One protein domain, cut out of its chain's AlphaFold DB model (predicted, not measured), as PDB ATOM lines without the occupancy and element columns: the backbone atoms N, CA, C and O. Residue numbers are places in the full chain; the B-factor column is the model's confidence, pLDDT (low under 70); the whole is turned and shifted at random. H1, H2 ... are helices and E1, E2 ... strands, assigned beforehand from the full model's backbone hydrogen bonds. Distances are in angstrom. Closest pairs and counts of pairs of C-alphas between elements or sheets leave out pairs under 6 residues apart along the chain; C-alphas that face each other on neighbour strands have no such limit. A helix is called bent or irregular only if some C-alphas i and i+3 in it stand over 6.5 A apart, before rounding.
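Overview. This is residues 6 to 186 and 276 to 313 of the 331 residues of an uncharacterized protein of Trichoderma gamsii (UniProt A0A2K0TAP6). A strongly twisted sheet of six strands forms a wall with helices H4 and H5 over one face, and the long helix H2 crosses H4 farther out. H3 packs on H5, H8 on H2, and H1 packs near one end of H2 and of H4, while H6 lies away from this body and touches no helix. The printed part has 219 residues, with elements H1 H2 H3 H4 E1 H5 E2 E3 E4 E5 H6 E6 H7 H8 along the chain; the mixed sheet runs E2 E3 E4 E5 E1 E6. The class is mixed, helices and strands; the whole is compact, with a radius of gyration of the C-alphas of 17.0 A and spans of 53 by 41 by 35 A.

Arrangement. H1, residues 6 to 12, and H2, residues 16 to 38, form a helical hairpin; their closest C-alphas, Leu 10 and Ser 16, are 5.3 A apart. H2, the hub, touches H4, residues 56 to 76, about perpendicular at 77 degrees, closest at the C-alphas of Gly 29 and Ile 66, 4.1 A. H3, residues 43 to 53, touches H5, residues 94 to 102; Ala 51 and Ser 101 have their closest C-alphas, 4.9 A. H4 and H5 are on the same face of the sheet, at heights of 8.3 A and 8.5 A. E1, residues 85 to 89, is antiparallel to E5, residues 153 to 161, with N 86 and O 158 at 2.8 A. E2, residues 104 to 106, and E3, residues 120 to 124, meet only at a point. E3, E4, residues 140 to 149, and E5 form a meander, each the antiparallel neighbour of the one before; N 121 and O 143 are 2.9 A apart, N 142 and O 159 2.9 A. H6, residues 168 to 185, is not on the sheet. E6, residues 276 to 280, is parallel to E1, with N 87 and O 277 at 2.8 A. H7, residues 281 to 285, only grazes the sheet. H8, residues 300 to 313, touches H2 at a shallow tilt of 21 degrees, closest at the C-alphas of Asp 32 and Leu 302, 7.3 A. Every O i to N i+4 pair is within hydrogen-bond range in H1, H5, H6 and H7; H2 has 17 of 19, H3 6 of 7, H4 15 of 17 and H8 7 of 10.

Along the chain. H1 begins at C-alpha 6, (-25.801, -21.037, 3.220). H2 measures 32.5 A, with a kink of 35 degrees near residue 23, H4 31.5 A, H6 25.4 A, E5 25.2 A, E4 25.0 A and H8 21.1 A. H2, H4 and H8 are irregular: C-alphas 17 and 20 are 8.1 A apart, 57 and 60 7.1 A, 301 and 304 7.6 A. H8 ends at C-alpha 313, (-62.791, -17.808, 14.799).

Size, cuts and confidence. The two C-alphas farthest apart, those of Ser 183 and Leu 313, are 55.0 A apart. Residues 187 to 275 are not printed, and C-alphas 186 and 276 are 23.4 A apart across the cut. The links E2 to E3, E3 to E4 and H7 to H8 are long. The mean pLDDT of the printed part is 82.8; 33 residues are under 70, among them residues 106 to 119 and 180 to 186.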
ATOM      1  N   PHE A   6     -25.105 -21.935   4.133       91.62
ATOM      2  CA  PHE A   6     -25.801 -21.037   3.220       91.62
ATOM      3  C   PHE A   6     -24.899 -19.890   2.746       91.62
ATOM      4  O   PHE A   6     -24.873 -19.575   1.559       91.62
ATOM      5  N   THR A   7     -24.065 -19.332   3.619       92.75
ATOM      6  CA  THR A   7     -23.047 -18.330   3.273       92.75
ATOM      7  C   THR A   7     -22.041 -18.903   2.278       92.75
ATOM      8  O   THR A   7     -21.704 -18.258   1.281       92.75
ATOM      9  N   LYS A   8     -21.599 -20.153   2.492       86.94
ATOM     10  CA  LYS A   8     -20.720 -20.862   1.543       86.94
ATOM     11  C   LYS A   8     -21.399 -21.037   0.185       86.94
ATOM     12  O   LYS A   8     -20.770 -20.803  -0.846       86.94
ATOM     13  N   TYR A   9     -22.683 -21.397   0.175       87.88
ATOM     14  CA  TYR A   9     -23.473 -21.485  -1.052       87.88
ATOM     15  C   TYR A   9     -23.554 -20.134  -1.778       87.88
ATOM     16  O   TYR A   9     -23.311 -20.065  -2.984       87.88
ATOM     17  N   LEU A  10     -23.837 -19.040  -1.065       92.38
ATOM     18  CA  LEU A  10     -23.901 -17.701  -1.656       92.38
ATOM     19  C   LEU A  10     -22.551 -17.269  -2.238       92.38
ATOM     20  O   LEU A  10     -22.513 -16.714  -3.334       92.38
ATOM     21  N   ALA A  11     -21.440 -17.592  -1.577       89.38
ATOM     22  CA  ALA A  11     -20.105 -17.365  -2.124       89.38
ATOM     23  C   ALA A  11     -19.853 -18.173  -3.401       89.38
ATOM     24  O   ALA A  11     -19.452 -17.608  -4.421       89.38
ATOM     25  N   ALA A  12     -20.161 -19.470  -3.387       83.44
ATOM     26  CA  ALA A  12     -19.984 -20.349  -4.542       83.44
ATOM     27  C   ALA A  12     -20.855 -19.951  -5.748       83.44
ATOM     28  O   ALA A  12     -20.516 -20.256  -6.891       83.44
ATOM     29  N   THR A  13     -21.974 -19.271  -5.501       85.12
ATOM     30  CA  THR A  13     -22.917 -18.824  -6.535       85.12
ATOM     31  C   THR A  13     -22.750 -17.358  -6.941       85.12
ATOM     32  O   THR A  13     -23.468 -16.893  -7.824       85.12
ATOM     33  N   GLY A  14     -21.776 -16.645  -6.361       88.31
ATOM     34  CA  GLY A  14     -21.472 -15.253  -6.706       88.31
ATOM     35  C   GLY A  14     -22.422 -14.220  -6.090       88.31
ATOM     36  O   GLY A  14     -22.511 -13.099  -6.585       88.31
ATOM     37  N   PHE A  15     -23.127 -14.573  -5.013       91.56
ATOM     38  CA  PHE A  15     -24.113 -13.719  -4.344       91.56
ATOM     39  C   PHE A  15     -23.700 -13.205  -2.965       91.56
ATOM     40  O   PHE A  15     -24.520 -12.577  -2.298       91.56
ATOM     41  N   SER A  16     -22.442 -13.378  -2.544       92.62
ATOM     42  CA  SER A  16     -21.955 -12.837  -1.259       92.62
ATOM     43  C   SER A  16     -22.260 -11.349  -1.076       92.62
ATOM     44  O   SER A  16     -22.654 -10.926   0.003       92.62
ATOM     45  N   ALA A  17     -22.160 -10.547  -2.142       92.88
ATOM     46  CA  ALA A  17     -22.436  -9.110  -2.084       92.88
ATOM     47  C   ALA A  17     -23.907  -8.762  -1.767       92.88
ATOM     48  O   ALA A  17     -24.200  -7.625  -1.410       92.88
ATOM     49  N   ARG A  18     -24.833  -9.721  -1.906       92.38
ATOM     50  CA  ARG A  18     -26.277  -9.550  -1.672       92.38
ATOM     51  C   ARG A  18     -26.794 -10.392  -0.508       92.38
ATOM     52  O   ARG A  18     -28.001 -10.541  -0.353       92.38
ATOM     53  N   GLU A  19     -25.906 -10.949   0.309       94.38
ATOM     54  CA  GLU A  19     -26.280 -11.899   1.357       94.38
ATOM     55  C   GLU A  19     -27.322 -11.338   2.333       94.38
ATOM     56  O   GLU A  19     -28.332 -11.991   2.578       94.38
ATOM     57  N   ALA A  20     -27.119 -10.123   2.850       93.50
ATOM     58  CA  ALA A  20     -28.046  -9.516   3.806       93.50
ATOM     59  C   ALA A  20     -29.464  -9.368   3.222       93.50
ATOM     60  O   ALA A  20     -30.443  -9.720   3.874       93.50
ATOM     61  N   GLU A  21     -29.562  -8.916   1.970       94.06
ATOM     62  CA  GLU A  21     -30.832  -8.808   1.247       94.06
ATOM     63  C   GLU A  21     -31.472 -10.188   1.046       94.06
ATOM     64  O   GLU A  21     -32.651 -10.375   1.342       94.06
ATOM     65  N   ILE A  22     -30.701 -11.178   0.586       94.94
ATOM     66  CA  ILE A  22     -31.192 -12.545   0.371       94.94
ATOM     67  C   ILE A  22     -31.704 -13.148   1.681       94.94
ATOM     68  O   ILE A  22     -32.763 -13.773   1.682       94.94
ATOM     69  N   ARG A  23     -31.024 -12.918   2.809       95.81
ATOM     70  CA  ARG A  23     -31.470 -13.387   4.129       95.81
ATOM     71  C   ARG A  23     -32.802 -12.771   4.555       95.81
ATOM     72  O   ARG A  23     -33.617 -13.474   5.144       95.81
ATOM     73  N   THR A  24     -33.084 -11.518   4.192       95.06
ATOM     74  CA  THR A  24     -34.423 -10.933   4.375       95.06
ATOM     75  C   THR A  24     -35.484 -11.685   3.568       95.06
ATOM     76  O   THR A  24     -36.555 -11.975   4.095       95.06
ATOM     77  N   TYR A  25     -35.189 -12.067   2.321       94.50
ATOM     78  CA  TYR A  25     -36.108 -12.874   1.504       94.50
ATOM     79  C   TYR A  25     -36.273 -14.306   2.022       94.50
ATOM     80  O   TYR A  25     -37.378 -14.836   1.958       94.50
ATOM     81  N   VAL A  26     -35.210 -14.914   2.558       96.69
ATOM     82  CA  VAL A  26     -35.270 -16.217   3.240       96.69
ATOM     83  C   VAL A  26     -36.212 -16.140   4.441       96.69
ATOM     84  O   VAL A  26     -37.138 -16.942   4.533       96.69
ATOM     85  N   ALA A  27     -36.020 -15.154   5.321       97.06
ATOM     86  CA  ALA A  27     -36.870 -14.954   6.494       97.06
ATOM     87  C   ALA A  27     -38.335 -14.715   6.098       97.06
ATOM     88  O   ALA A  27     -39.238 -15.375   6.609       97.06
ATOM     89  N   GLN A  28     -38.577 -13.831   5.124       96.12
ATOM     90  CA  GLN A  28     -39.930 -13.545   4.654       96.12
ATOM     91  C   GLN A  28     -40.592 -14.768   4.000       96.12
ATOM     92  O   GLN A  28     -41.766 -15.034   4.246       96.12
ATOM     93  N   GLY A  29     -39.839 -15.527   3.199       96.38
ATOM     94  CA  GLY A  29     -40.312 -16.756   2.569       96.38
ATOM     95  C   GLY A  29     -40.672 -17.838   3.584       96.38
ATOM     96  O   GLY A  29     -41.679 -18.519   3.405       96.38
ATOM     97  N   ALA A  30     -39.899 -17.969   4.663       97.50
ATOM     98  CA  ALA A  30     -40.197 -18.893   5.754       97.50
ATOM     99  C   ALA A  30     -41.530 -18.547   6.439       97.50
ATOM    100  O   ALA A  30     -42.371 -19.424   6.649       97.50
ATOM    101  N   GLU A  31     -41.750 -17.261   6.717       97.12
ATOM    102  CA  GLU A  31     -42.999 -16.754   7.288       97.12
ATOM    103  C   GLU A  31     -44.203 -16.948   6.358       97.12
ATOM    104  O   GLU A  31     -45.268 -17.388   6.795       97.12
ATOM    105  N   ASP A  32     -44.029 -16.687   5.060       96.38
ATOM    106  CA  ASP A  32     -45.073 -16.887   4.054       96.38
ATOM    107  C   ASP A  32     -45.469 -18.368   3.944       96.38
ATOM    108  O   ASP A  32     -46.659 -18.698   3.948       96.38
ATOM    109  N   VAL A  33     -44.485 -19.277   3.889       97.19
ATOM    110  CA  VAL A  33     -44.741 -20.727   3.869       97.19
ATOM    111  C   VAL A  33     -45.463 -21.157   5.140       97.19
ATOM    112  O   VAL A  33     -46.455 -21.884   5.040       97.19
ATOM    113  N   ARG A  34     -45.014 -20.692   6.315       96.44
ATOM    114  CA  ARG A  34     -45.671 -20.990   7.592       96.44
ATOM    115  C   ARG A  34     -47.136 -20.571   7.551       96.44
ATOM    116  O   ARG A  34     -47.994 -21.431   7.721       96.44
ATOM    117  N   ALA A  35     -47.424 -19.309   7.233       95.50
ATOM    118  CA  ALA A  35     -48.788 -18.785   7.198       95.50
ATOM    119  C   ALA A  35     -49.703 -19.557   6.231       95.50
ATOM    120  O   ALA A  35     -50.830 -19.906   6.580       95.50
ATOM    121  N   ILE A  36     -49.219 -19.888   5.029       96.00
ATOM    122  CA  ILE A  36     -49.997 -20.661   4.049       96.00
ATOM    123  C   ILE A  36     -50.272 -22.084   4.558       96.00
ATOM    124  O   ILE A  36     -51.383 -22.595   4.412       96.00
ATOM    125  N   MET A  37     -49.268 -22.749   5.132       95.25
ATOM    126  CA  MET A  37     -49.380 -24.152   5.535       95.25
ATOM    127  C   MET A  37     -50.158 -24.352   6.836       95.25
ATOM    128  O   MET A  37     -50.837 -25.375   6.975       95.25
ATOM    129  N   THR A  38     -50.102 -23.397   7.766       93.50
ATOM    130  CA  THR A  38     -50.838 -23.457   9.040       93.50
ATOM    131  C   THR A  38     -52.239 -22.858   8.964       93.50
ATOM    132  O   THR A  38     -53.001 -23.030   9.910       93.50
ATOM    133  N   SER A  39     -52.593 -22.211   7.848       92.44
ATOM    134  CA  SER A  39     -53.912 -21.611   7.632       92.44
ATOM    135  C   SER A  39     -55.056 -22.574   7.957       92.44
ATOM    136  O   SER A  39     -55.062 -23.720   7.508       92.44
ATOM    137  N   SER A  40     -56.085 -22.095   8.656       90.69
ATOM    138  CA  SER A  40     -57.291 -22.891   8.936       90.69
ATOM    139  C   SER A  40     -58.140 -23.171   7.688       90.69
ATOM    140  O   SER A  40     -58.894 -24.143   7.670       90.69
ATOM    141  N   LEU A  41     -57.977 -22.373   6.626       90.06
ATOM    142  CA  LEU A  41     -58.712 -22.523   5.369       90.06
ATOM    143  C   LEU A  41     -58.490 -23.894   4.722       90.06
ATOM    144  O   LEU A  41     -57.373 -24.436   4.705       90.06
ATOM    145  N   SER A  42     -59.552 -24.419   4.111       91.81
ATOM    146  CA  SER A  42     -59.443 -25.583   3.237       91.81
ATOM    147  C   SER A  42     -58.641 -25.242   1.969       91.81
ATOM    148  O   SER A  42     -58.614 -24.085   1.535       91.81
ATOM    149  N   PRO A  43     -58.014 -26.232   1.304       92.25
ATOM    150  CA  PRO A  43     -57.283 -25.998   0.058       92.25
ATOM    151  C   PRO A  43     -58.116 -25.320  -1.035       92.25
ATOM    152  O   PRO A  43     -57.589 -24.516  -1.799       92.25
ATOM    153  N   ASP A  44     -59.414 -25.607  -1.127       91.75
ATOM    154  CA  ASP A  44     -60.265 -25.013  -2.160       91.75
ATOM    155  C   ASP A  44     -60.675 -23.568  -1.834       91.75
ATOM    156  O   ASP A  44     -60.766 -22.736  -2.741       91.75
ATOM    157  N   GLU A  45     -60.875 -23.230  -0.558       91.94
ATOM    158  CA  GLU A  45     -61.073 -21.839  -0.123       91.94
ATOM    159  C   GLU A  45     -59.811 -21.016  -0.322       91.94
ATOM    160  O   GLU A  45     -59.863 -19.952  -0.942       91.94
ATOM    161  N   LEU A  46     -58.671 -21.550   0.122       92.62
ATOM    162  CA  LEU A  46     -57.373 -20.927  -0.074       92.62
ATOM    163  C   LEU A  46     -57.137 -20.682  -1.563       92.62
ATOM    164  O   LEU A  46     -56.767 -19.573  -1.950       92.62
ATOM    165  N   ARG A  47     -57.449 -21.673  -2.415       90.75
ATOM    166  CA  ARG A  47     -57.302 -21.518  -3.861       90.75
ATOM    167  C   ARG A  47     -58.128 -20.335  -4.384       90.75
ATOM    168  O   ARG A  47     -57.626 -19.491  -5.127       90.75
ATOM    169  N   ARG A  48     -59.401 -20.272  -4.000       90.19
ATOM    170  CA  ARG A  48     -60.357 -19.261  -4.471       90.19
ATOM    171  C   ARG A  48     -59.990 -17.852  -4.014       90.19
ATOM    172  O   ARG A  48     -60.047 -16.922  -4.812       90.19
ATOM    173  N   ILE A  49     -59.614 -17.700  -2.747       89.12
ATOM    174  CA  ILE A  49     -59.309 -16.397  -2.145       89.12
ATOM    175  C   ILE A  49     -57.955 -15.891  -2.646       89.12
ATOM    176  O   ILE A  49     -57.854 -14.742  -3.067       89.12
ATOM    177  N   ALA A  50     -56.929 -16.747  -2.702       90.00
ATOM    178  CA  ALA A  50     -55.613 -16.341  -3.193       90.00
ATOM    179  C   ALA A  50     -55.662 -15.828  -4.643       90.00
ATOM    180  O   ALA A  50     -54.938 -14.897  -4.992       90.00
ATOM    181  N   ALA A  51     -56.546 -16.383  -5.481       86.56
ATOM    182  CA  ALA A  51     -56.712 -15.940  -6.864       86.56
ATOM    183  C   ALA A  51     -57.188 -14.478  -6.979       86.56
ATOM    184  O   ALA A  51     -56.807 -13.801  -7.935       86.56
ATOM    185  N   SER A  52     -57.986 -13.986  -6.020       84.19
ATOM    186  CA  SER A  52     -58.492 -12.606  -6.003       84.19
ATOM    187  C   SER A  52     -57.636 -11.652  -5.169       84.19
ATOM    188  O   SER A  52     -57.525 -10.482  -5.518       84.19
ATOM    189  N   GLN A  53     -57.017 -12.143  -4.093       85.88
ATOM    190  CA  GLN A  53     -56.286 -11.309  -3.135       85.88
ATOM    191  C   GLN A  53     -54.803 -11.130  -3.487       85.88
ATOM    192  O   GLN A  53     -54.207 -10.112  -3.141       85.88
ATOM    193  N   VAL A  54     -54.180 -12.083  -4.195       83.38
ATOM    194  CA  VAL A  54     -52.754 -11.981  -4.543       83.38
ATOM    195  C   VAL A  54     -52.580 -11.252  -5.873       83.38
ATOM    196  O   VAL A  54     -52.703 -11.831  -6.966       83.38
ATOM    197  N   HIS A  55     -52.242  -9.967  -5.767       80.06
ATOM    198  CA  HIS A  55     -52.065  -9.090  -6.917       80.06
ATOM    199  C   HIS A  55     -50.955  -9.607  -7.864       80.06
ATOM    200  O   HIS A  55     -49.882 -10.005  -7.402       80.06
ATOM    201  N   PRO A  56     -51.157  -9.611  -9.196       75.38
ATOM    202  CA  PRO A  56     -50.189 -10.174 -10.142       75.38
ATOM    203  C   PRO A  56     -48.762  -9.620 -10.021       75.38
ATOM    204  O   PRO A  56     -47.801 -10.376 -10.148       75.38
ATOM    205  N   THR A  57     -48.614  -8.332  -9.708       74.06
ATOM    206  CA  THR A  57     -47.305  -7.650  -9.636       74.06
ATOM    207  C   THR A  57     -46.427  -8.082  -8.458       74.06
ATOM    208  O   THR A  57     -45.226  -7.825  -8.469       74.06
ATOM    209  N   ILE A  58     -46.996  -8.745  -7.446       80.06
ATOM    210  CA  ILE A  58     -46.289  -9.150  -6.217       80.06
ATOM    211  C   ILE A  58     -46.054 -10.664  -6.133       80.06
ATOM    212  O   ILE A  58     -45.236 -11.105  -5.326       80.06
ATOM    213  N   ARG A  59     -46.687 -11.462  -7.008       87.25
ATOM    214  CA  ARG A  59     -46.557 -12.936  -7.041       87.25
ATOM    215  C   ARG A  59     -45.106 -13.383  -7.153       87.25
ATOM    216  O   ARG A  59     -44.659 -14.226  -6.381       87.25
ATOM    217  N   GLY A  60     -44.360 -12.780  -8.079       85.31
ATOM    218  CA  GLY A  60     -42.954 -13.119  -8.284       85.31
ATOM    219  C   GLY A  60     -42.080 -12.794  -7.070       85.31
ATOM    220  O   GLY A  60     -41.142 -13.540  -6.806       85.31
ATOM    221  N   ARG A  61     -42.405 -11.753  -6.286       87.25
ATOM    222  CA  ARG A  61     -41.663 -11.415  -5.056       87.25
ATOM    223  C   ARG A  61     -41.855 -12.483  -3.983       87.25
ATOM    224  O   ARG A  61     -40.874 -13.000  -3.457       87.25
ATOM    225  N   LEU A  62     -43.112 -12.846  -3.729       90.31
ATOM    226  CA  LEU A  62     -43.484 -13.866  -2.750       90.31
ATOM    227  C   LEU A  62     -42.857 -15.219  -3.113       90.31
ATOM    228  O   LEU A  62     -42.176 -15.835  -2.299       90.31
ATOM    229  N   VAL A  63     -42.986 -15.642  -4.373       92.62
ATOM    230  CA  VAL A  63     -42.382 -16.900  -4.839       92.62
ATOM    231  C   VAL A  63     -40.855 -16.858  -4.766       92.62
ATOM    232  O   VAL A  63     -40.248 -17.858  -4.398       92.62
ATOM    233  N   THR A  64     -40.220 -15.717  -5.053       92.12
ATOM    234  CA  THR A  64     -38.761 -15.568  -4.910       92.12
ATOM    235  C   THR A  64     -38.315 -15.780  -3.463       92.12
ATOM    236  O   THR A  64     -37.356 -16.514  -3.237       92.12
ATOM    237  N   GLY A  65     -39.035 -15.214  -2.487       93.75
ATOM    238  CA  GLY A  65     -38.779 -15.453  -1.062       93.75
ATOM    239  C   GLY A  65     -38.899 -16.930  -0.688       93.75
ATOM    240  O   GLY A  65     -37.977 -17.497  -0.105       93.75
ATOM    241  N   ILE A  66     -39.986 -17.587  -1.111       95.81
ATOM    242  CA  ILE A  66     -40.190 -19.026  -0.878       95.81
ATOM    243  C   ILE A  66     -39.036 -19.850  -1.466       95.81
ATOM    244  O   ILE A  66     -38.495 -20.718  -0.789       95.81
ATOM    245  N   ILE A  67     -38.616 -19.588  -2.708       95.00
ATOM    246  CA  ILE A  67     -37.518 -20.343  -3.328       95.00
ATOM    247  C   ILE A  67     -36.184 -20.100  -2.618       95.00
ATOM    248  O   ILE A  67     -35.407 -21.045  -2.460       95.00
ATOM    249  N   TRP A  68     -35.913 -18.876  -2.164       95.00
ATOM    250  CA  TRP A  68     -34.724 -18.597  -1.363       95.00
ATOM    251  C   TRP A  68     -34.734 -19.350  -0.037       95.00
ATOM    252  O   TRP A  68     -33.717 -19.946   0.310       95.00
ATOM    253  N   TYR A  69     -35.879 -19.410   0.644       96.75
ATOM    254  CA  TYR A  69     -36.040 -20.207   1.857       96.75
ATOM    255  C   TYR A  69     -35.792 -21.705   1.614       96.75
ATOM    256  O   TYR A  69     -35.016 -22.340   2.322       96.75
ATOM    257  N   LEU A  70     -36.367 -22.283   0.558       95.50
ATOM    258  CA  LEU A  70     -36.105 -23.687   0.214       95.50
ATOM    259  C   LEU A  70     -34.629 -23.928  -0.138       95.50
ATOM    260  O   LEU A  70     -34.068 -24.975   0.186       95.50
ATOM    261  N   THR A  71     -33.988 -22.948  -0.778       93.00
ATOM    262  CA  THR A  71     -32.559 -22.999  -1.103       93.00
ATOM    263  C   THR A  71     -31.698 -22.943   0.155       93.00
ATOM    264  O   THR A  71     -30.726 -23.692   0.230       93.00
ATOM    265  N   SER A  72     -32.048 -22.119   1.150       94.50
ATOM    266  CA  SER A  72     -31.308 -22.059   2.415       94.50
ATOM    267  C   SER A  72     -31.418 -23.375   3.180       94.50
ATOM    268  O   SER A  72     -30.391 -23.934   3.550       94.50
ATOM    269  N   LEU A  73     -32.624 -23.948   3.285       91.56
ATOM    270  CA  LEU A  73     -32.835 -25.268   3.892       91.56
ATOM    271  C   LEU A  73     -32.025 -26.368   3.191       91.56
ATOM    272  O   LEU A  73     -31.468 -27.252   3.841       91.56
ATOM    273  N   ALA A  74     -31.962 -26.336   1.858       86.31
ATOM    274  CA  ALA A  74     -31.157 -27.282   1.095       86.31
ATOM    275  C   ALA A  74     -29.653 -27.065   1.314       86.31
ATOM    276  O   ALA A  74     -28.906 -28.037   1.412       86.31
ATOM    277  N   ALA A  75     -29.196 -25.813   1.399       85.44
ATOM    278  CA  ALA A  75     -27.792 -25.480   1.620       85.44
ATOM    279  C   ALA A  75     -27.317 -25.903   3.014       85.44
ATOM    280  O   ALA A  75     -26.271 -26.533   3.116       85.44
ATOM    281  N   GLU A  76     -28.120 -25.662   4.052       84.00
ATOM    282  CA  GLU A  76     -27.854 -26.094   5.434       84.00
ATOM    283  C   GLU A  76     -27.744 -27.620   5.581       84.00
ATOM    284  O   GLU A  76     -27.149 -28.121   6.529       84.00
ATOM    285  N   ARG A  77     -28.295 -28.378   4.627       77.81
ATOM    286  CA  ARG A  77     -28.183 -29.846   4.558       77.81
ATOM    287  C   ARG A  77     -27.093 -30.323   3.608       77.81
ATOM    288  O   ARG A  77     -26.987 -31.523   3.366       77.81
ATOM    289  N   ASN A  78     -26.336 -29.401   3.014       69.88
ATOM    290  CA  ASN A  78     -25.382 -29.677   1.944       69.88
ATOM    291  C   ASN A  78     -26.014 -30.425   0.744       69.88
ATOM    292  O   ASN A  78     -25.413 -31.300   0.124       69.88
ATOM    293  N   GLN A  79     -27.267 -30.088   0.432       73.62
ATOM    294  CA  GLN A  79     -28.077 -30.659  -0.650       73.62
ATOM    295  C   GLN A  79     -28.503 -29.592  -1.672       73.62
ATOM    296  O   GLN A  79     -29.414 -29.810  -2.467       73.62
ATOM    297  N   ALA A  80     -27.874 -28.415  -1.669       71.81
ATOM    298  CA  ALA A  80     -28.205 -27.359  -2.614       71.81
ATOM    299  C   ALA A  80     -27.673 -27.666  -4.025       71.81
ATOM    300  O   ALA A  80     -26.506 -28.001  -4.224       71.81
ATOM    301  N   PHE A  81     -28.528 -27.467  -5.030       73.56
ATOM    302  CA  PHE A  81     -28.184 -27.637  -6.440       73.56
ATOM    303  C   PHE A  81     -28.433 -26.342  -7.217       73.56
ATOM    304  O   PHE A  81     -29.469 -25.702  -7.061       73.56
ATOM    305  N   LEU A  82     -27.536 -26.001  -8.148       71.19
ATOM    306  CA  LEU A  82     -27.716 -24.852  -9.054       71.19
ATOM    307  C   LEU A  82     -28.941 -24.994  -9.972       71.19
ATOM    308  O   LEU A  82     -29.567 -24.010 -10.356       71.19
ATOM    309  N   SER A  83     -29.270 -26.226 -10.354       70.44
ATOM    310  CA  SER A  83     -30.408 -26.563 -11.213       70.44
ATOM    311  C   SER A  83     -31.145 -27.770 -10.631       70.44
ATOM    312  O   SER A  83     -31.258 -28.812 -11.287       70.44
ATOM    313  N   GLY A  84     -31.572 -27.630  -9.378       75.12
ATOM    314  CA  GLY A  84     -32.383 -28.615  -8.674       75.12
ATOM    315  C   GLY A  84     -33.872 -28.300  -8.675       75.12
ATOM    316  O   GLY A  84     -34.329 -27.313  -9.254       75.12
ATOM    317  N   ALA A  85     -34.619 -29.168  -8.017       84.94
ATOM    318  CA  ALA A  85     -36.019 -28.965  -7.692       84.94
ATOM    319  C   ALA A  85     -36.247 -29.290  -6.212       84.94
ATOM    320  O   ALA A  85     -35.457 -29.986  -5.581       84.94
ATOM    321  N   PHE A  86     -37.331 -28.779  -5.657       88.88
ATOM    322  CA  PHE A  86     -37.752 -29.035  -4.292       88.88
ATOM    323  C   PHE A  86     -39.008 -29.882  -4.343       88.88
ATOM    324  O   PHE A  86     -39.980 -29.510  -5.003       88.88
ATOM    325  N   LEU A  87     -38.996 -31.012  -3.648       87.56
ATOM    326  CA  LEU A  87     -40.201 -31.768  -3.360       87.56
ATOM    327  C   LEU A  87     -40.616 -31.453  -1.927       87.56
ATOM    328  O   LEU A  87     -40.029 -31.947  -0.969       87.56
ATOM    329  N   CYS A  88     -41.621 -30.604  -1.803       92.44
ATOM    330  CA  CYS A  88     -42.138 -30.148  -0.528       92.44
ATOM    331  C   CYS A  88     -43.282 -31.065  -0.096       92.44
ATOM    332  O   CYS A  88     -44.269 -31.180  -0.827       92.44
ATOM    333  N   LEU A  89     -43.177 -31.700   1.071       90.94
ATOM    334  CA  LEU A  89     -44.316 -32.405   1.657       90.94
ATOM    335  C   LEU A  89     -45.389 -31.379   2.028       90.94
ATOM    336  O   LEU A  89     -45.121 -30.395   2.715       90.94
ATOM    337  N   ASP A  90     -46.601 -31.606   1.538       92.62
ATOM    338  CA  ASP A  90     -47.745 -30.711   1.695       92.62
ATOM    339  C   ASP A  90     -48.977 -31.556   2.041       92.62
ATOM    340  O   ASP A  90     -49.892 -31.686   1.224       92.62
ATOM    341  N   PRO A  91     -49.000 -32.194   3.230       91.25
ATOM    342  CA  PRO A  91     -49.997 -33.208   3.579       91.25
ATOM    343  C   PRO A  91     -51.433 -32.689   3.450       91.25
ATOM    344  O   PRO A  91     -52.322 -33.407   2.984       91.25
ATOM    345  N   HIS A  92     -51.643 -31.416   3.788       92.69
ATOM    346  CA  HIS A  92     -52.937 -30.749   3.705       92.69
ATOM    347  C   HIS A  92     -53.221 -30.108   2.340       92.69
ATOM    348  O   HIS A  92     -54.320 -29.610   2.138       92.69
ATOM    349  N   GLY A  93     -52.277 -30.109   1.395       92.31
ATOM    350  CA  GLY A  93     -52.473 -29.573   0.045       92.31
ATOM    351  C   GLY A  93     -52.615 -28.046  -0.032       92.31
ATOM    352  O   GLY A  93     -53.096 -27.536  -1.050       92.31
ATOM    353  N   ARG A  94     -52.260 -27.312   1.031       95.00
ATOM    354  CA  ARG A  94     -52.484 -25.858   1.144       95.00
ATOM    355  C   ARG A  94     -51.490 -25.073   0.306       95.00
ATOM    356  O   ARG A  94     -51.889 -24.172  -0.430       95.00
ATOM    357  N   LEU A  95     -50.215 -25.457   0.351       95.44
ATOM    358  CA  LEU A  95     -49.185 -24.806  -0.453       95.44
ATOM    359  C   LEU A  95     -49.416 -25.088  -1.943       95.44
ATOM    360  O   LEU A  95     -49.368 -24.184  -2.775       95.44
ATOM    361  N   SER A  96     -49.781 -26.324  -2.280       93.19
ATOM    362  CA  SER A  96     -50.169 -26.726  -3.632       93.19
ATOM    363  C   SER A  96     -51.362 -25.922  -4.147       93.19
ATOM    364  O   SER A  96     -51.368 -25.484  -5.302       93.19
ATOM    365  N   ALA A  97     -52.379 -25.708  -3.306       93.38
ATOM    366  CA  ALA A  97     -53.529 -24.881  -3.644       93.38
ATOM    367  C   ALA A  97     -53.140 -23.421  -3.883       93.38
ATOM    368  O   ALA A  97     -53.555 -22.864  -4.898       93.38
ATOM    369  N   PHE A  98     -52.300 -22.849  -3.017       94.50
ATOM    370  CA  PHE A  98     -51.793 -21.488  -3.158       94.50
ATOM    371  C   PHE A  98     -51.080 -21.280  -4.499       94.50
ATOM    372  O   PHE A  98     -51.457 -20.404  -5.278       94.50
ATOM    373  N   PHE A  99     -50.098 -22.133  -4.815       93.56
ATOM    374  CA  PHE A  99     -49.354 -22.061  -6.078       93.56
ATOM    375  C   PHE A  99     -50.270 -22.221  -7.296       93.56
ATOM    376  O   PHE A  99     -50.125 -21.494  -8.279       93.56
ATOM    377  N   SER A 100     -51.262 -23.114  -7.208       90.25
ATOM    378  CA  SER A 100     -52.251 -23.315  -8.274       90.25
ATOM    379  C   SER A 100     -53.126 -22.082  -8.533       90.25
ATOM    380  O   SER A 100     -53.636 -21.940  -9.638       90.25
ATOM    381  N   SER A 101     -53.311 -21.198  -7.548       89.62
ATOM    382  CA  SER A 101     -54.087 -19.957  -7.703       89.62
ATOM    383  C   SER A 101     -53.323 -18.830  -8.358       89.62
ATOM    384  O   SER A 101     -53.898 -18.031  -9.096       89.62
ATOM    385  N   ILE A 102     -52.044 -18.711  -8.016       89.44
ATOM    386  CA  ILE A 102     -51.231 -17.568  -8.431       89.44
ATOM    387  C   ILE A 102     -50.472 -17.849  -9.729       89.44
ATOM    388  O   ILE A 102     -50.070 -16.915 -10.423       89.44
ATOM    389  N   GLY A 103     -50.292 -19.124 -10.069       87.44
ATOM    390  CA  GLY A 103     -49.605 -19.557 -11.272       87.44
ATOM    391  C   GLY A 103     -50.497 -19.737 -12.487       87.44
ATOM    392  O   GLY A 103     -51.712 -19.897 -12.398       87.44
ATOM    393  N   SER A 104     -49.864 -19.743 -13.654       83.69
ATOM    394  CA  SER A 104     -50.521 -20.053 -14.918       83.69
ATOM    395  C   SER A 104     -50.420 -21.545 -15.199       83.69
ATOM    396  O   SER A 104     -49.337 -22.126 -15.119       83.69
ATOM    397  N   LEU A 105     -51.541 -22.174 -15.551       74.25
ATOM    398  CA  LEU A 105     -51.568 -23.589 -15.909       74.25
ATOM    399  C   LEU A 105     -50.799 -23.833 -17.213       74.25
ATOM    400  O   LEU A 105     -50.887 -23.057 -18.165       74.25
ATOM    401  N   ARG A 106     -50.047 -24.933 -17.259       68.75
ATOM    402  CA  ARG A 106     -49.229 -25.353 -18.400       68.75
ATOM    403  C   ARG A 106     -49.364 -26.851 -18.628       68.75
ATOM    404  O   ARG A 106     -49.599 -27.629 -17.706       68.75
ATOM    405  N   THR A 107     -49.145 -27.270 -19.864       59.62
ATOM    406  CA  THR A 107     -49.032 -28.686 -20.209       59.62
ATOM    407  C   THR A 107     -47.608 -29.159 -19.920       59.62
ATOM    408  O   THR A 107     -46.648 -28.556 -20.402       59.62
ATOM    409  N   SER A 108     -47.438 -30.233 -19.138       59.50
ATOM    410  CA  SER A 108     -46.107 -30.814 -18.924       59.50
ATOM    411  C   SER A 108     -45.576 -31.442 -20.209       59.50
ATOM    412  O   SER A 108     -46.205 -32.323 -20.794       59.50
ATOM    413  N   SER A 109     -44.367 -31.056 -20.605       52.91
ATOM    414  CA  SER A 109     -43.629 -31.673 -21.707       52.91
ATOM    415  C   SER A 109     -42.960 -32.994 -21.305       52.91
ATOM    416  O   SER A 109     -42.645 -33.801 -22.176       52.91
ATOM    417  N   HIS A 110     -42.771 -33.263 -20.005       50.97
ATOM    418  CA  HIS A 110     -41.840 -34.295 -19.527       50.97
ATOM    419  C   HIS A 110     -42.484 -35.545 -18.916       50.97
ATOM    420  O   HIS A 110     -41.956 -36.630 -19.149       50.97
ATOM    421  N   LEU A 111     -43.656 -35.470 -18.278       50.50
ATOM    422  CA  LEU A 111     -44.307 -36.645 -17.675       50.50
ATOM    423  C   LEU A 111     -45.721 -36.865 -18.226       50.50
ATOM    424  O   LEU A 111     -46.589 -36.016 -18.048       50.50
ATOM    425  N   ARG A 112     -45.979 -38.043 -18.814       51.00
ATOM    426  CA  ARG A 112     -47.280 -38.415 -19.415       51.00
ATOM    427  C   ARG A 112     -48.452 -38.398 -18.414       51.00
ATOM    428  O   ARG A 112     -49.589 -38.160 -18.794       51.00
ATOM    429  N   ARG A 113     -48.189 -38.611 -17.121       52.09
ATOM    430  CA  ARG A 113     -49.208 -38.482 -16.057       52.09
ATOM    431  C   ARG A 113     -49.504 -37.036 -15.636       52.09
ATOM    432  O   ARG A 113     -50.489 -36.798 -14.955       52.09
ATOM    433  N   HIS A 114     -48.662 -36.078 -16.030       53.88
ATOM    434  CA  HIS A 114     -48.853 -34.647 -15.759       53.88
ATOM    435  C   HIS A 114     -49.087 -33.840 -17.044       53.88
ATOM    436  O   HIS A 114     -49.009 -32.616 -17.032       53.88
ATOM    437  N   SER A 115     -49.363 -34.512 -18.165       50.97
ATOM    438  CA  SER A 115     -49.721 -33.865 -19.430       50.97
ATOM    439  C   SER A 115     -51.214 -33.550 -19.554       50.97
ATOM    440  O   SER A 115     -51.614 -32.976 -20.562       50.97
ATOM    441  N   ALA A 116     -52.039 -33.886 -18.554       54.00
ATOM    442  CA  ALA A 116     -53.402 -33.367 -18.494       54.00
ATOM    443  C   ALA A 116     -53.374 -31.851 -18.183       54.00
ATOM    444  O   ALA A 116     -52.547 -31.411 -17.372       54.00
ATOM    445  N   PRO A 117     -54.241 -31.041 -18.820       52.28
ATOM    446  CA  PRO A 117     -54.346 -29.615 -18.531       52.28
ATOM    447  C   PRO A 117     -54.555 -29.370 -17.033       52.28
ATOM    448  O   PRO A 117     -55.379 -30.020 -16.398       52.28
ATOM    449  N   GLY A 118     -53.784 -28.447 -16.459       57.19
ATOM    450  CA  GLY A 118     -53.880 -28.095 -15.040       57.19
ATOM    451  C   GLY A 118     -53.024 -28.928 -14.081       57.19
ATOM    452  O   GLY A 118     -52.899 -28.564 -12.916       57.19
ATOM    453  N   CYS A 119     -52.371 -30.001 -14.544       63.22
ATOM    454  CA  CYS A 119     -51.457 -30.801 -13.715       63.22
ATOM    455  C   CYS A 119     -50.074 -30.170 -13.517       63.22
ATOM    456  O   CYS A 119     -49.250 -30.689 -12.768       63.22
ATOM    457  N   THR A 120     -49.765 -29.109 -14.246       77.62
ATOM    458  CA  THR A 120     -48.512 -28.368 -14.149       77.62
ATOM    459  C   THR A 120     -48.847 -26.896 -14.262       77.62
ATOM    460  O   THR A 120     -49.782 -26.521 -14.971       77.62
ATOM    461  N   GLY A 121     -48.093 -26.056 -13.575       83.88
ATOM    462  CA  GLY A 121     -48.172 -24.624 -13.776       83.88
ATOM    463  C   GLY A 121     -46.811 -23.972 -13.658       83.88
ATOM    464  O   GLY A 121     -45.809 -24.622 -13.360       83.88
ATOM    465  N   GLY A 122     -46.781 -22.685 -13.959       87.44
ATOM    466  CA  GLY A 122     -45.581 -21.878 -13.887       87.44
ATOM    467  C   GLY A 122     -45.870 -20.488 -13.356       87.44
ATOM    468  O   GLY A 122     -46.962 -19.954 -13.558       87.44
ATOM    469  N   ILE A 123     -44.889 -19.919 -12.666       88.00
ATOM    470  CA  ILE A 123     -44.914 -18.537 -12.189       88.00
ATOM    471  C   ILE A 123     -43.640 -17.864 -12.680       88.00
ATOM    472  O   ILE A 123     -42.544 -18.309 -12.336       88.00
ATOM    473  N   ASP A 124     -43.784 -16.815 -13.487       85.44
ATOM    474  CA  ASP A 124     -42.656 -15.963 -13.854       85.44
ATOM    475  C   ASP A 124     -42.234 -15.132 -12.639       85.44
ATOM    476  O   ASP A 124     -43.055 -14.561 -11.914       85.44
ATOM    477  N   LEU A 125     -40.930 -15.092 -12.403       84.19
ATOM    478  CA  LEU A 125     -40.312 -14.260 -11.387       84.19
ATOM    479  C   LEU A 125     -40.088 -12.868 -11.973       84.19
ATOM    480  O   LEU A 125     -39.851 -12.712 -13.171       84.19
ATOM    481  N   VAL A 126     -40.159 -11.842 -11.130       70.12
ATOM    482  CA  VAL A 126     -39.920 -10.470 -11.587       70.12
ATOM    483  C   VAL A 126     -38.422 -10.296 -11.849       70.12
ATOM    484  O   VAL A 126     -37.604 -10.482 -10.950       70.12
ATOM    485  N   VAL A 127     -38.066  -9.943 -13.087       61.66
ATOM    486  CA  VAL A 127     -36.681  -9.684 -13.524       61.66
ATOM    487  C   VAL A 127     -36.543  -8.209 -13.914       61.66
ATOM    488  O   VAL A 127     -36.218  -7.879 -15.048       61.66
ATOM    489  N   ASP A 128     -36.850  -7.306 -12.988       59.38
ATOM    490  CA  ASP A 128     -36.689  -5.850 -13.158       59.38
ATOM    491  C   ASP A 128     -35.488  -5.292 -12.368       59.38
ATOM    492  O   ASP A 128     -35.271  -4.086 -12.323       59.38
ATOM    493  N   GLY A 129     -34.692  -6.169 -11.744       61.94
ATOM    494  CA  GLY A 129     -33.566  -5.793 -10.885       61.94
ATOM    495  C   GLY A 129     -33.957  -5.433  -9.447       61.94
ATOM    496  O   GLY A 129     -33.064  -5.293  -8.615       61.94
ATOM    497  N   ALA A 130     -35.254  -5.354  -9.124       69.75
ATOM    498  CA  ALA A 130     -35.738  -5.025  -7.781       69.75
ATOM    499  C   ALA A 130     -35.745  -6.221  -6.809       69.75
ATOM    500  O   ALA A 130     -36.014  -6.039  -5.622       69.75
ATOM    501  N   LEU A 131     -35.483  -7.436  -7.302       77.44
ATOM    502  CA  LEU A 131     -35.398  -8.667  -6.514       77.44
ATOM    503  C   LEU A 131     -33.977  -9.247  -6.522       77.44
ATOM    504  O   LEU A 131     -33.255  -9.082  -7.517       77.44
ATOM    505  N   PRO A 132     -33.566  -9.972  -5.464       81.00
ATOM    506  CA  PRO A 132     -32.356 -10.776  -5.513       81.00
ATOM    507  C   PRO A 132     -32.500 -11.889  -6.558       81.00
ATOM    508  O   PRO A 132     -33.456 -12.667  -6.494       81.00
ATOM    509  N   PRO A 133     -31.575 -11.984  -7.532       84.44
ATOM    510  CA  PRO A 133     -31.638 -12.969  -8.595       84.44
ATOM    511  C   PRO A 133     -31.447 -14.355  -8.008       84.44
ATOM    512  O   PRO A 133     -30.535 -14.577  -7.221       84.44
ATOM    513  N   LEU A 134     -32.252 -15.312  -8.449       86.44
ATOM    514  CA  LEU A 134     -31.979 -16.709  -8.146       86.44
ATOM    515  C   LEU A 134     -30.714 -17.182  -8.876       86.44
ATOM    516  O   LEU A 134     -30.381 -16.709  -9.971       86.44
ATOM    517  N   ALA A 135     -30.035 -18.169  -8.286       82.25
ATOM    518  CA  ALA A 135     -28.879 -18.819  -8.895       82.25
ATOM    519  C   ALA A 135     -29.171 -19.304 -10.316       82.25
ATOM    520  O   ALA A 135     -30.311 -19.582 -10.676       82.25
ATOM    521  N   ASN A 136     -28.125 -19.390 -11.143       81.94
ATOM    522  CA  ASN A 136     -28.233 -19.851 -12.529       81.94
ATOM    523  C   ASN A 136     -29.236 -19.041 -13.389       81.94
ATOM    524  O   ASN A 136     -29.761 -19.554 -14.378       81.94
ATOM    525  N   ASN A 137     -29.493 -17.774 -13.018       79.69
ATOM    526  CA  ASN A 137     -30.421 -16.875 -13.711       79.69
ATOM    527  C   ASN A 137     -31.805 -17.529 -13.890       79.69
ATOM    528  O   ASN A 137     -32.389 -17.464 -14.971       79.69
ATOM    529  N   HIS A 138     -32.313 -18.202 -12.849       85.75
ATOM    530  CA  HIS A 138     -33.683 -18.717 -12.859       85.75
ATOM    531  C   HIS A 138     -34.676 -17.556 -12.894       85.75
ATOM    532  O   HIS A 138     -34.575 -16.611 -12.115       85.75
ATOM    533  N   ARG A 139     -35.636 -17.632 -13.816       84.88
ATOM    534  CA  ARG A 139     -36.624 -16.576 -14.102       84.88
ATOM    535  C   ARG A 139     -38.058 -17.037 -13.917       84.88
ATOM    536  O   ARG A 139     -38.978 -16.244 -14.036       84.88
ATOM    537  N   HIS A 140     -38.247 -18.319 -13.660       86.75
ATOM    538  CA  HIS A 140     -39.549 -18.949 -13.573       86.75
ATOM    539  C   HIS A 140     -39.482 -20.096 -12.575       86.75
ATOM    540  O   HIS A 140     -38.441 -20.732 -12.416       86.75
ATOM    541  N   VAL A 141     -40.604 -20.380 -11.926       89.94
ATOM    542  CA  VAL A 141     -40.782 -21.569 -11.098       89.94
ATOM    543  C   VAL A 141     -41.877 -22.424 -11.702       89.94
ATOM    544  O   VAL A 141     -43.046 -22.040 -11.718       89.94
ATOM    545  N   LEU A 142     -41.489 -23.610 -12.162       88.06
ATOM    546  CA  LEU A 142     -42.411 -24.679 -12.505       88.06
ATOM    547  C   LEU A 142     -42.952 -25.282 -11.211       88.06
ATOM    548  O   LEU A 142     -42.166 -25.626 -10.329       88.06
ATOM    549  N   PHE A 143     -44.261 -25.492 -11.125       88.75
ATOM    550  CA  PHE A 143     -44.855 -26.222 -10.015       88.75
ATOM    551  C   PHE A 143     -45.733 -27.379 -10.481       88.75
ATOM    552  O   PHE A 143     -46.393 -27.316 -11.524       88.75
ATOM    553  N   ILE A 144     -45.725 -28.463  -9.706       86.19
ATOM    554  CA  ILE A 144     -46.582 -29.626  -9.926       86.19
ATOM    555  C   ILE A 144     -47.122 -30.116  -8.587       86.19
ATOM    556  O   ILE A 144     -46.362 -30.600  -7.750       86.19
ATOM    557  N   SER A 145     -48.440 -30.050  -8.434       86.00
ATOM    558  CA  SER A 145     -49.157 -30.645  -7.308       86.00
ATOM    559  C   SER A 145     -49.246 -32.157  -7.510       86.00
ATOM    560  O   SER A 145     -49.839 -32.636  -8.483       86.00
ATOM    561  N   VAL A 146     -48.647 -32.921  -6.604       81.69
ATOM    562  CA  VAL A 146     -48.688 -34.383  -6.578       81.69
ATOM    563  C   VAL A 146     -49.654 -34.796  -5.475       81.69
ATOM    564  O   VAL A 146     -49.436 -34.489  -4.309       81.69
ATOM    565  N   LYS A 147     -50.740 -35.471  -5.851       81.38
ATOM    566  CA  LYS A 147     -51.746 -35.963  -4.903       81.38
ATOM    567  C   LYS A 147     -51.584 -37.459  -4.696       81.38
ATOM    568  O   LYS A 147     -51.376 -38.171  -5.678       81.38
ATOM    569  N   ASN A 148     -51.765 -37.909  -3.456       75.12
ATOM    570  CA  ASN A 148     -51.768 -39.326  -3.086       75.12
ATOM    571  C   ASN A 148     -50.543 -40.091  -3.616       75.12
ATOM    572  O   ASN A 148     -50.676 -41.208  -4.122       75.12
ATOM    573  N   ASP A 149     -49.351 -39.489  -3.539       73.56
ATOM    574  CA  ASP A 149     -48.131 -40.249  -3.776       73.56
ATOM    575  C   ASP A 149     -48.063 -41.404  -2.770       73.56
ATOM    576  O   ASP A 149     -48.313 -41.232  -1.576       73.56
ATOM    577  N   LYS A 150     -47.743 -42.596  -3.272       62.16
ATOM    578  CA  LYS A 150     -47.812 -43.848  -2.514       62.16
ATOM    579  C   LYS A 150     -46.939 -43.842  -1.253       62.16
ATOM    580  O   LYS A 150     -47.254 -44.568  -0.315       62.16
ATOM    581  N   TYR A 151     -45.856 -43.071  -1.240       65.94
ATOM    582  CA  TYR A 151     -44.873 -43.076  -0.158       65.94
ATOM    583  C   TYR A 151     -44.885 -41.765   0.627       65.94
ATOM    584  O   TYR A 151     -44.588 -41.765   1.817       65.94
ATOM    585  N   ARG A 152     -45.226 -40.650  -0.030       69.31
ATOM    586  CA  ARG A 152     -45.087 -39.297   0.529       69.31
ATOM    587  C   ARG A 152     -46.413 -38.550   0.682       69.31
ATOM    588  O   ARG A 152     -46.435 -37.444   1.212       69.31
ATOM    589  N   GLY A 153     -47.522 -39.133   0.235       79.94
ATOM    590  CA  GLY A 153     -48.834 -38.499   0.284       79.94
ATOM    591  C   GLY A 153     -48.922 -37.285  -0.642       79.94
ATOM    592  O   GLY A 153     -48.566 -37.349  -1.819       79.94
ATOM    593  N   ASN A 154     -49.449 -36.174  -0.140       86.94
ATOM    594  CA  ASN A 154     -49.581 -34.949  -0.923       86.94
ATOM    595  C   ASN A 154     -48.269 -34.155  -0.899       86.94
ATOM    596  O   ASN A 154     -47.698 -33.916   0.162       86.94
ATOM    597  N   CYS A 155     -47.788 -33.752  -2.074       88.38
ATOM    598  CA  CYS A 155     -46.540 -33.009  -2.235       88.38
ATOM    599  C   CYS A 155     -46.690 -31.888  -3.266       88.38
ATOM    600  O   CYS A 155     -47.427 -32.016  -4.248       88.38
ATOM    601  N   LEU A 156     -45.890 -30.839  -3.109       90.94
ATOM    602  CA  LEU A 156     -45.680 -29.811  -4.117       90.94
ATOM    603  C   LEU A 156     -44.257 -29.914  -4.655       90.94
ATOM    604  O   LEU A 156     -43.289 -29.728  -3.922       90.94
ATOM    605  N   LEU A 157     -44.121 -30.171  -5.953       88.69
ATOM    606  CA  LEU A 157     -42.835 -30.009  -6.616       88.69
ATOM    607  C   LEU A 157     -42.682 -28.570  -7.091       88.69
ATOM    608  O   LEU A 157     -43.544 -28.092  -7.821       88.69
ATOM    609  N   LEU A 158     -41.565 -27.936  -6.748       91.25
ATOM    610  CA  LEU A 158     -41.152 -26.614  -7.212       91.25
ATOM    611  C   LEU A 158     -39.810 -26.718  -7.921       91.25
ATOM    612  O   LEU A 158     -38.858 -27.269  -7.382       91.25
ATOM    613  N   LYS A 159     -39.706 -26.184  -9.132       89.25
ATOM    614  CA  LYS A 159     -38.475 -26.236  -9.914       89.25
ATOM    615  C   LYS A 159     -38.177 -24.874 -10.533       89.25
ATOM    616  O   LYS A 159     -38.863 -24.484 -11.479       89.25
ATOM    617  N   PRO A 160     -37.149 -24.173 -10.035       88.44
ATOM    618  CA  PRO A 160     -36.613 -22.991 -10.694       88.44
ATOM    619  C   PRO A 160     -36.080 -23.331 -12.095       88.44
ATOM    620  O   PRO A 160     -35.379 -24.329 -12.288       88.44
ATOM    621  N   GLU A 161     -36.427 -22.517 -13.089       83.94
ATOM    622  CA  GLU A 161     -35.969 -22.657 -14.469       83.94
ATOM    623  C   GLU A 161     -35.545 -21.302 -15.071       83.94
ATOM    624  O   GLU A 161     -36.124 -20.263 -14.749       83.94
ATOM    625  N   PRO A 162     -34.562 -21.289 -15.994       78.88
ATOM    626  CA  PRO A 162     -34.027 -20.055 -16.584       78.88
ATOM    627  C   PRO A 162     -34.909 -19.425 -17.674       78.88
ATOM    628  O   PRO A 162     -34.620 -18.317 -18.119       78.88
ATOM    629  N   TYR A 163     -35.957 -20.123 -18.121       76.12
ATOM    630  CA  TYR A 163     -36.839 -19.689 -19.210       76.12
ATOM    631  C   TYR A 163     -38.254 -19.471 -18.684       76.12
ATOM    632  O   TYR A 163     -38.774 -20.336 -17.972       76.12
ATOM    633  N   GLY A 164     -38.845 -18.333 -19.049       70.75
ATOM    634  CA  GLY A 164     -40.174 -17.903 -18.614       70.75
ATOM    635  C   GLY A 164     -41.303 -18.739 -19.215       70.75
ATOM    636  O   GLY A 164     -41.073 -19.657 -20.010       70.75
ATOM    637  N   ILE A 165     -42.547 -18.441 -18.848       66.69
ATOM    638  CA  ILE A 165     -43.734 -19.127 -19.390       66.69
ATOM    639  C   ILE A 165     -44.284 -18.482 -20.664       66.69
ATOM    640  O   ILE A 165     -45.114 -19.096 -21.335       66.69
ATOM    641  N   SER A 166     -43.846 -17.266 -20.994       63.66
ATOM    642  CA  SER A 166     -44.418 -16.438 -22.058       63.66
ATOM    643  C   SER A 166     -43.345 -15.842 -22.979       63.66
ATOM    644  O   SER A 166     -42.207 -15.650 -22.572       63.66
ATOM    645  N   GLY A 167     -43.704 -15.567 -24.241       68.62
ATOM    646  CA  GLY A 167     -42.813 -14.974 -25.251       68.62
ATOM    647  C   GLY A 167     -42.236 -15.968 -26.274       68.62
ATOM    648  O   GLY A 167     -42.097 -17.163 -26.017       68.62
ATOM    649  N   PHE A 168     -41.892 -15.470 -27.470       70.81
ATOM    650  CA  PHE A 168     -41.438 -16.301 -28.601       70.81
ATOM    651  C   PHE A 168     -40.131 -17.052 -28.326       70.81
ATOM    652  O   PHE A 168     -39.988 -18.217 -28.702       70.81
ATOM    653  N   ARG A 169     -39.177 -16.402 -27.651       75.19
ATOM    654  CA  ARG A 169     -37.887 -17.010 -27.299       75.19
ATOM    655  C   ARG A 169     -38.077 -18.186 -26.342       75.19
ATOM    656  O   ARG A 169     -37.538 -19.266 -26.581       75.19
ATOM    657  N   ASP A 170     -38.867 -17.989 -25.291       71.94
ATOM    658  CA  ASP A 170     -39.163 -19.029 -24.310       71.94
ATOM    659  C   ASP A 170     -39.977 -20.165 -24.935       71.94
ATOM    660  O   ASP A 170     -39.663 -21.334 -24.711       71.94
ATOM    661  N   PHE A 171     -40.940 -19.856 -25.812       70.25
ATOM    662  CA  PHE A 171     -41.660 -20.868 -26.590       70.25
ATOM    663  C   PHE A 171     -40.716 -21.749 -27.423       70.25
ATOM    664  O   PHE A 171     -40.830 -22.978 -27.390       70.25
ATOM    665  N   GLY A 172     -39.745 -21.148 -28.118       73.69
ATOM    666  CA  GLY A 172     -38.717 -21.882 -28.861       73.69
ATOM    667  C   GLY A 172     -37.891 -22.807 -27.962       73.69
ATOM    668  O   GLY A 172     -37.717 -23.985 -28.279       73.69
ATOM    669  N   HIS A 173     -37.453 -22.318 -26.797       75.38
ATOM    670  CA  HIS A 173     -36.713 -23.128 -25.823       75.38
ATOM    671  C   HIS A 173     -37.539 -24.288 -25.254       75.38
ATOM    672  O   HIS A 173     -37.032 -25.410 -25.149       75.38
ATOM    673  N   HIS A 174     -38.803 -24.049 -24.896       71.75
ATOM    674  CA  HIS A 174     -39.703 -25.098 -24.408       71.75
ATOM    675  C   HIS A 174     -39.977 -26.142 -25.494       71.75
ATOM    676  O   HIS A 174     -39.987 -27.338 -25.195       71.75
ATOM    677  N   THR A 175     -40.110 -25.715 -26.751       70.75
ATOM    678  CA  THR A 175     -40.307 -26.606 -27.903       70.75
ATOM    679  C   THR A 175     -39.074 -27.472 -28.168       70.75
ATOM    680  O   THR A 175     -39.207 -28.692 -28.242       70.75
ATOM    681  N   ASP A 176     -37.867 -26.896 -28.222       77.31
ATOM    682  CA  ASP A 176     -36.615 -27.664 -28.368       77.31
ATOM    683  C   ASP A 176     -36.444 -28.677 -27.225       77.31
ATOM    684  O   ASP A 176     -36.192 -29.862 -27.464       77.31
ATOM    685  N   ARG A 177     -36.666 -28.255 -25.971       71.75
ATOM    686  CA  ARG A 177     -36.617 -29.163 -24.815       71.75
ATOM    687  C   ARG A 177     -37.648 -30.280 -24.919       71.75
ATOM    688  O   ARG A 177     -37.314 -31.426 -24.604       71.75
ATOM    689  N   TYR A 178     -38.865 -29.979 -25.367       69.25
ATOM    690  CA  TYR A 178     -39.902 -30.983 -25.573       69.25
ATOM    691  C   TYR A 178     -39.505 -31.984 -26.659       69.25
ATOM    692  O   TYR A 178     -39.498 -33.183 -26.386       69.25
ATOM    693  N   VAL A 179     -39.066 -31.529 -27.834       70.62
ATOM    694  CA  VAL A 179     -38.618 -32.403 -28.934       70.62
ATOM    695  C   VAL A 179     -37.448 -33.289 -28.498       70.62
ATOM    696  O   VAL A 179     -37.479 -34.511 -28.675       70.62
ATOM    697  N   ARG A 180     -36.446 -32.715 -27.822       69.88
ATOM    698  CA  ARG A 180     -35.341 -33.489 -27.235       69.88
ATOM    699  C   ARG A 180     -35.843 -34.502 -26.214       69.88
ATOM    700  O   ARG A 180     -35.319 -35.612 -26.163       69.88
ATOM    701  N   SER A 181     -36.846 -34.159 -25.409       62.75
ATOM    702  CA  SER A 181     -37.441 -35.096 -24.455       62.75
ATOM    703  C   SER A 181     -38.161 -36.253 -25.149       62.75
ATOM    704  O   SER A 181     -37.988 -37.393 -24.726       62.75
ATOM    705  N   LEU A 182     -38.872 -36.000 -26.255       64.94
ATOM    706  CA  LEU A 182     -39.555 -37.032 -27.036       64.94
ATOM    707  C   LEU A 182     -38.564 -38.048 -27.605       64.94
ATOM    708  O   LEU A 182     -38.740 -39.241 -27.390       64.94
ATOM    709  N   SER A 183     -37.475 -37.589 -28.230       64.94
ATOM    710  CA  SER A 183     -36.436 -38.486 -28.773       64.94
ATOM    711  C   SER A 183     -35.784 -39.390 -27.715       64.94
ATOM    712  O   SER A 183     -35.272 -40.463 -28.030       64.94
ATOM    713  N   ARG A 184     -35.803 -38.958 -26.449       59.38
ATOM    714  CA  ARG A 184     -35.169 -39.647 -25.319       59.38
ATOM    715  C   ARG A 184     -36.134 -40.533 -24.534       59.38
ATOM    716  O   ARG A 184     -35.671 -41.471 -23.905       59.38
ATOM    717  N   ARG A 185     -37.449 -40.290 -24.607       56.50
ATOM    718  CA  ARG A 185     -38.492 -41.150 -24.007       56.50
ATOM    719  C   ARG A 185     -38.501 -42.574 -24.556       56.50
ATOM    720  O   ARG A 185     -38.999 -43.468 -23.888       56.50
ATOM    721  N   PHE A 186     -37.979 -42.765 -25.762       55.78
ATOM    722  CA  PHE A 186     -37.938 -44.059 -26.442       55.78
ATOM    723  C   PHE A 186     -36.581 -44.765 -26.321       55.78
ATOM    724  O   PHE A 186     -36.357 -45.759 -27.005       55.78
ATOM    725  N   GLU A 276     -33.342 -33.348  -7.001       73.19
ATOM    726  CA  GLU A 276     -34.490 -33.022  -6.152       73.19
ATOM    727  C   GLU A 276     -34.132 -33.109  -4.663       73.19
ATOM    728  O   GLU A 276     -33.591 -34.119  -4.215       73.19
ATOM    729  N   VAL A 277     -34.465 -32.070  -3.900       78.38
ATOM    730  CA  VAL A 277     -34.336 -32.030  -2.437       78.38
ATOM    731  C   VAL A 277     -35.714 -32.250  -1.829       78.38
ATOM    732  O   VAL A 277     -36.643 -31.495  -2.118       78.38
ATOM    733  N   CYS A 278     -35.859 -33.286  -1.003       82.94
ATOM    734  CA  CYS A 278     -37.102 -33.532  -0.278       82.94
ATOM    735  C   CYS A 278     -37.111 -32.728   1.024       82.94
ATOM    736  O   CYS A 278     -36.170 -32.805   1.815       82.94
ATOM    737  N   ILE A 279     -38.178 -31.967   1.248       87.50
ATOM    738  CA  ILE A 279     -38.322 -31.102   2.418       87.50
ATOM    739  C   ILE A 279     -39.672 -31.390   3.068       87.50
ATOM    740  O   ILE A 279     -40.720 -31.186   2.455       87.50
ATOM    741  N   ASP A 280     -39.642 -31.851   4.317       89.25
ATOM    742  CA  ASP A 280     -40.831 -31.898   5.165       89.25
ATOM    743  C   ASP A 280     -41.117 -30.495   5.704       89.25
ATOM    744  O   ASP A 280     -40.622 -30.097   6.758       89.25
ATOM    745  N   LEU A 281     -41.890 -29.715   4.948       90.31
ATOM    746  CA  LEU A 281     -42.144 -28.328   5.314       90.31
ATOM    747  C   LEU A 281     -42.924 -28.188   6.618       90.31
ATOM    748  O   LEU A 281     -42.723 -27.189   7.297       90.31
ATOM    749  N   LEU A 282     -43.767 -29.155   6.994       88.62
ATOM    750  CA  LEU A 282     -44.491 -29.091   8.265       88.62
ATOM    751  C   LEU A 282     -43.510 -29.163   9.443       88.62
ATOM    752  O   LEU A 282     -43.627 -28.400  10.404       88.62
ATOM    753  N   ALA A 283     -42.514 -30.046   9.342       90.12
ATOM    754  CA  ALA A 283     -41.440 -30.129  10.321       90.12
ATOM    755  C   ALA A 283     -40.592 -28.850  10.338       90.12
ATOM    756  O   ALA A 283     -40.282 -28.344  11.416       90.12
ATOM    757  N   GLU A 284     -40.255 -28.292   9.170       92.56
ATOM    758  CA  GLU A 284     -39.429 -27.078   9.099       92.56
ATOM    759  C   GLU A 284     -40.131 -25.839   9.652       92.56
ATOM    760  O   GLU A 284     -39.540 -25.114  10.445       92.56
ATOM    761  N   ILE A 285     -41.404 -25.609   9.316       92.56
ATOM    762  CA  ILE A 285     -42.140 -24.434   9.816       92.56
ATOM    763  C   ILE A 285     -42.489 -24.514  11.306       92.56
ATOM    764  O   ILE A 285     -42.900 -23.513  11.891       92.56
ATOM    765  N   SER A 286     -42.353 -25.698  11.909       91.25
ATOM    766  CA  SER A 286     -42.532 -25.909  13.350       91.25
ATOM    767  C   SER A 286     -41.262 -25.597  14.153       91.25
ATOM    768  O   SER A 286     -41.312 -25.544  15.382       91.25
ATOM    769  N   ARG A 287     -40.117 -25.411  13.484       91.88
ATOM    770  CA  ARG A 287     -38.850 -25.000  14.107       91.88
ATOM    771  C   ARG A 287     -38.776 -23.479  14.231       91.88
ATOM    772  O   ARG A 287     -39.613 -22.744  13.713       91.88
ATOM    773  N   THR A 288     -37.738 -22.999  14.912       92.19
ATOM    774  CA  THR A 288     -37.393 -21.575  14.895       92.19
ATOM    775  C   THR A 288     -37.097 -21.145  13.462       92.19
ATOM    776  O   THR A 288     -36.159 -21.648  12.844       92.19
ATOM    777  N   LEU A 289     -37.909 -20.226  12.939       93.88
ATOM    778  CA  LEU A 289     -37.735 -19.699  11.593       93.88
ATOM    779  C   LEU A 289     -36.507 -18.778  11.510       93.88
ATOM    780  O   LEU A 289     -36.168 -18.116  12.498       93.88
ATOM    781  N   PRO A 290     -35.854 -18.688  10.338       92.75
ATOM    782  CA  PRO A 290     -34.802 -17.707  10.112       92.75
ATOM    783  C   PRO A 290     -35.345 -16.285  10.302       92.75
ATOM    784  O   PRO A 290     -36.370 -15.916   9.732       92.75
ATOM    785  N   GLY A 291     -34.642 -15.479  11.099       92.00
ATOM    786  CA  GLY A 291     -34.994 -14.084  11.363       92.00
ATOM    787  C   GLY A 291     -34.202 -13.100  10.501       92.00
ATOM    788  O   GLY A 291     -33.050 -13.351  10.148       92.00
ATOM    789  N   ALA A 292     -34.800 -11.946  10.209       93.62
ATOM    790  CA  ALA A 292     -34.124 -10.806   9.594       93.62
ATOM    791  C   ALA A 292     -34.739  -9.483  10.089       93.62
ATOM    792  O   ALA A 292     -35.931  -9.453  10.414       93.62
ATOM    793  N   PRO A 293     -33.974  -8.373  10.138       91.31
ATOM    794  CA  PRO A 293     -34.515  -7.068  10.512       91.31
ATOM    795  C   PRO A 293     -35.736  -6.687   9.665       91.31
ATOM    796  O   PRO A 293     -35.698  -6.767   8.438       91.31
ATOM    797  N   GLY A 294     -36.816  -6.261  10.325       88.69
ATOM    798  CA  GLY A 294     -38.056  -5.833   9.669       88.69
ATOM    799  C   GLY A 294     -39.010  -6.959   9.253       88.69
ATOM    800  O   GLY A 294     -40.106  -6.657   8.790       88.69
ATOM    801  N   VAL A 295     -38.648  -8.232   9.452       92.69
ATOM    802  CA  VAL A 295     -39.537  -9.380   9.211       92.69
ATOM    803  C   VAL A 295     -40.134  -9.834  10.540       92.69
ATOM    804  O   VAL A 295     -39.421 -10.326  11.410       92.69
ATOM    805  N   VAL A 296     -41.444  -9.642  10.707       88.50
ATOM    806  CA  VAL A 296     -42.179  -9.953  11.955       88.50
ATOM    807  C   VAL A 296     -43.416 -10.830  11.724       88.50
ATOM    808  O   VAL A 296     -44.243 -10.993  12.617       88.50
ATOM    809  N   GLY A 297     -43.564 -11.386  10.521       89.69
ATOM    810  CA  GLY A 297     -44.710 -12.203  10.136       89.69
ATOM    811  C   GLY A 297     -44.830 -12.363   8.620       89.69
ATOM    812  O   GLY A 297     -43.896 -12.018   7.886       89.69
ATOM    813  N   PRO A 298     -45.972 -12.884   8.134       91.19
ATOM    814  CA  PRO A 298     -46.195 -13.067   6.709       91.19
ATOM    815  C   PRO A 298     -46.177 -11.729   5.971       91.19
ATOM    816  O   PRO A 298     -46.468 -10.668   6.529       91.19
ATOM    817  N   SER A 299     -45.841 -11.796   4.691       90.00
ATOM    818  CA  SER A 299     -45.726 -10.626   3.836       90.00
ATOM    819  C   SER A 299     -47.065  -9.885   3.744       90.00
ATOM    820  O   SER A 299     -48.133 -10.499   3.845       90.00
ATOM    821  N   PRO A 300     -47.059  -8.568   3.446       86.94
ATOM    822  CA  PRO A 300     -48.289  -7.791   3.252       86.94
ATOM    823  C   PRO A 300     -49.272  -8.416   2.248       86.94
ATOM    824  O   PRO A 300     -50.483  -8.250   2.347       86.94
ATOM    825  N   SER A 301     -48.737  -9.191   1.301       84.69
ATOM    826  CA  SER A 301     -49.473  -9.922   0.262       84.69
ATOM    827  C   SER A 301     -50.331 -11.076   0.796       84.69
ATOM    828  O   SER A 301     -51.154 -11.619   0.058       84.69
ATOM    829  N   LEU A 302     -50.126 -11.462   2.055       90.50
ATOM    830  CA  LEU A 302     -50.788 -12.566   2.740       90.50
ATOM    831  C   LEU A 302     -51.585 -12.121   3.976       90.50
ATOM    832  O   LEU A 302     -52.170 -12.970   4.640       90.50
ATOM    833  N   LEU A 303     -51.683 -10.819   4.274       86.31
ATOM    834  CA  LEU A 303     -52.444 -10.321   5.436       86.31
ATOM    835  C   LEU A 303     -53.927 -10.723   5.409       86.31
ATOM    836  O   LEU A 303     -54.565 -10.851   6.452       86.31
ATOM    837  N   TRP A 304     -54.474 -10.985   4.223       87.19
ATOM    838  CA  TRP A 304     -55.828 -11.511   4.068       87.19
ATOM    839  C   TRP A 304     -56.013 -12.898   4.709       87.19
ATOM    840  O   TRP A 304     -57.136 -13.218   5.093       87.19
ATOM    841  N   LEU A 305     -54.954 -13.708   4.857       86.88
ATOM    842  CA  LEU A 305     -55.028 -14.988   5.576       86.88
ATOM    843  C   LEU A 305     -55.398 -14.747   7.041       86.88
ATOM    844  O   LEU A 305     -56.355 -15.339   7.527       86.88
ATOM    845  N   GLN A 306     -54.722 -13.801   7.697       80.88
ATOM    846  CA  GLN A 306     -54.985 -13.450   9.096       80.88
ATOM    847  C   GLN A 306     -56.406 -12.907   9.287       80.88
ATOM    848  O   GLN A 306     -57.104 -13.296  10.222       80.88
ATOM    849  N   ALA A 307     -56.867 -12.045   8.373       81.31
ATOM    850  CA  ALA A 307     -58.233 -11.526   8.411       81.31
ATOM    851  C   ALA A 307     -59.276 -12.654   8.300       81.31
ATOM    852  O   ALA A 307     -60.260 -12.674   9.036       81.31
ATOM    853  N   LYS A 308     -59.041 -13.636   7.421       82.38
ATOM    854  CA  LYS A 308     -59.946 -14.778   7.246       82.38
ATOM    855  C   LYS A 308     -59.916 -15.753   8.416       82.38
ATOM    856  O   LYS A 308     -60.959 -16.282   8.785       82.38
ATOM    857  N   GLU A 309     -58.766 -15.946   9.046       79.31
ATOM    858  CA  GLU A 309     -58.667 -16.733  10.278       79.31
ATOM    859  C   GLU A 309     -59.475 -16.103  11.419       79.31
ATOM    860  O   GLU A 309     -60.202 -16.808  12.120       79.31
ATOM    861  N   GLN A 310     -59.421 -14.776  11.562       76.38
ATOM    862  CA  GLN A 310     -60.228 -14.047  12.545       76.38
ATOM    863  C   GLN A 310     -61.736 -14.150  12.264       76.38
ATOM    864  O   GLN A 310     -62.519 -14.339  13.198       76.38
ATOM    865  N   GLU A 311     -62.160 -14.086  10.997       77.50
ATOM    866  CA  GLU A 311     -63.565 -14.288  10.604       77.50
ATOM    867  C   GLU A 311     -64.071 -15.694  10.964       77.50
ATOM    868  O   GLU A 311     -65.178 -15.842  11.490       77.50
ATOM    869  N   VAL A 312     -63.259 -16.728  10.713       73.06
ATOM    870  CA  VAL A 312     -63.586 -18.125  11.049       73.06
ATOM    871  C   VAL A 312     -63.701 -18.308  12.562       73.06
ATOM    872  O   VAL A 312     -64.674 -18.899  13.029       73.06
ATOM    873  N   LEU A 313     -62.759 -17.757  13.334       70.50
ATOM    874  CA  LEU A 313     -62.791 -17.808  14.799       70.50
ATOM    875  C   LEU A 313     -64.026 -17.103  15.370       70.50
ATOM    876  O   LEU A 313     -64.709 -17.653  16.232       70.50
TER     877      LEU A 313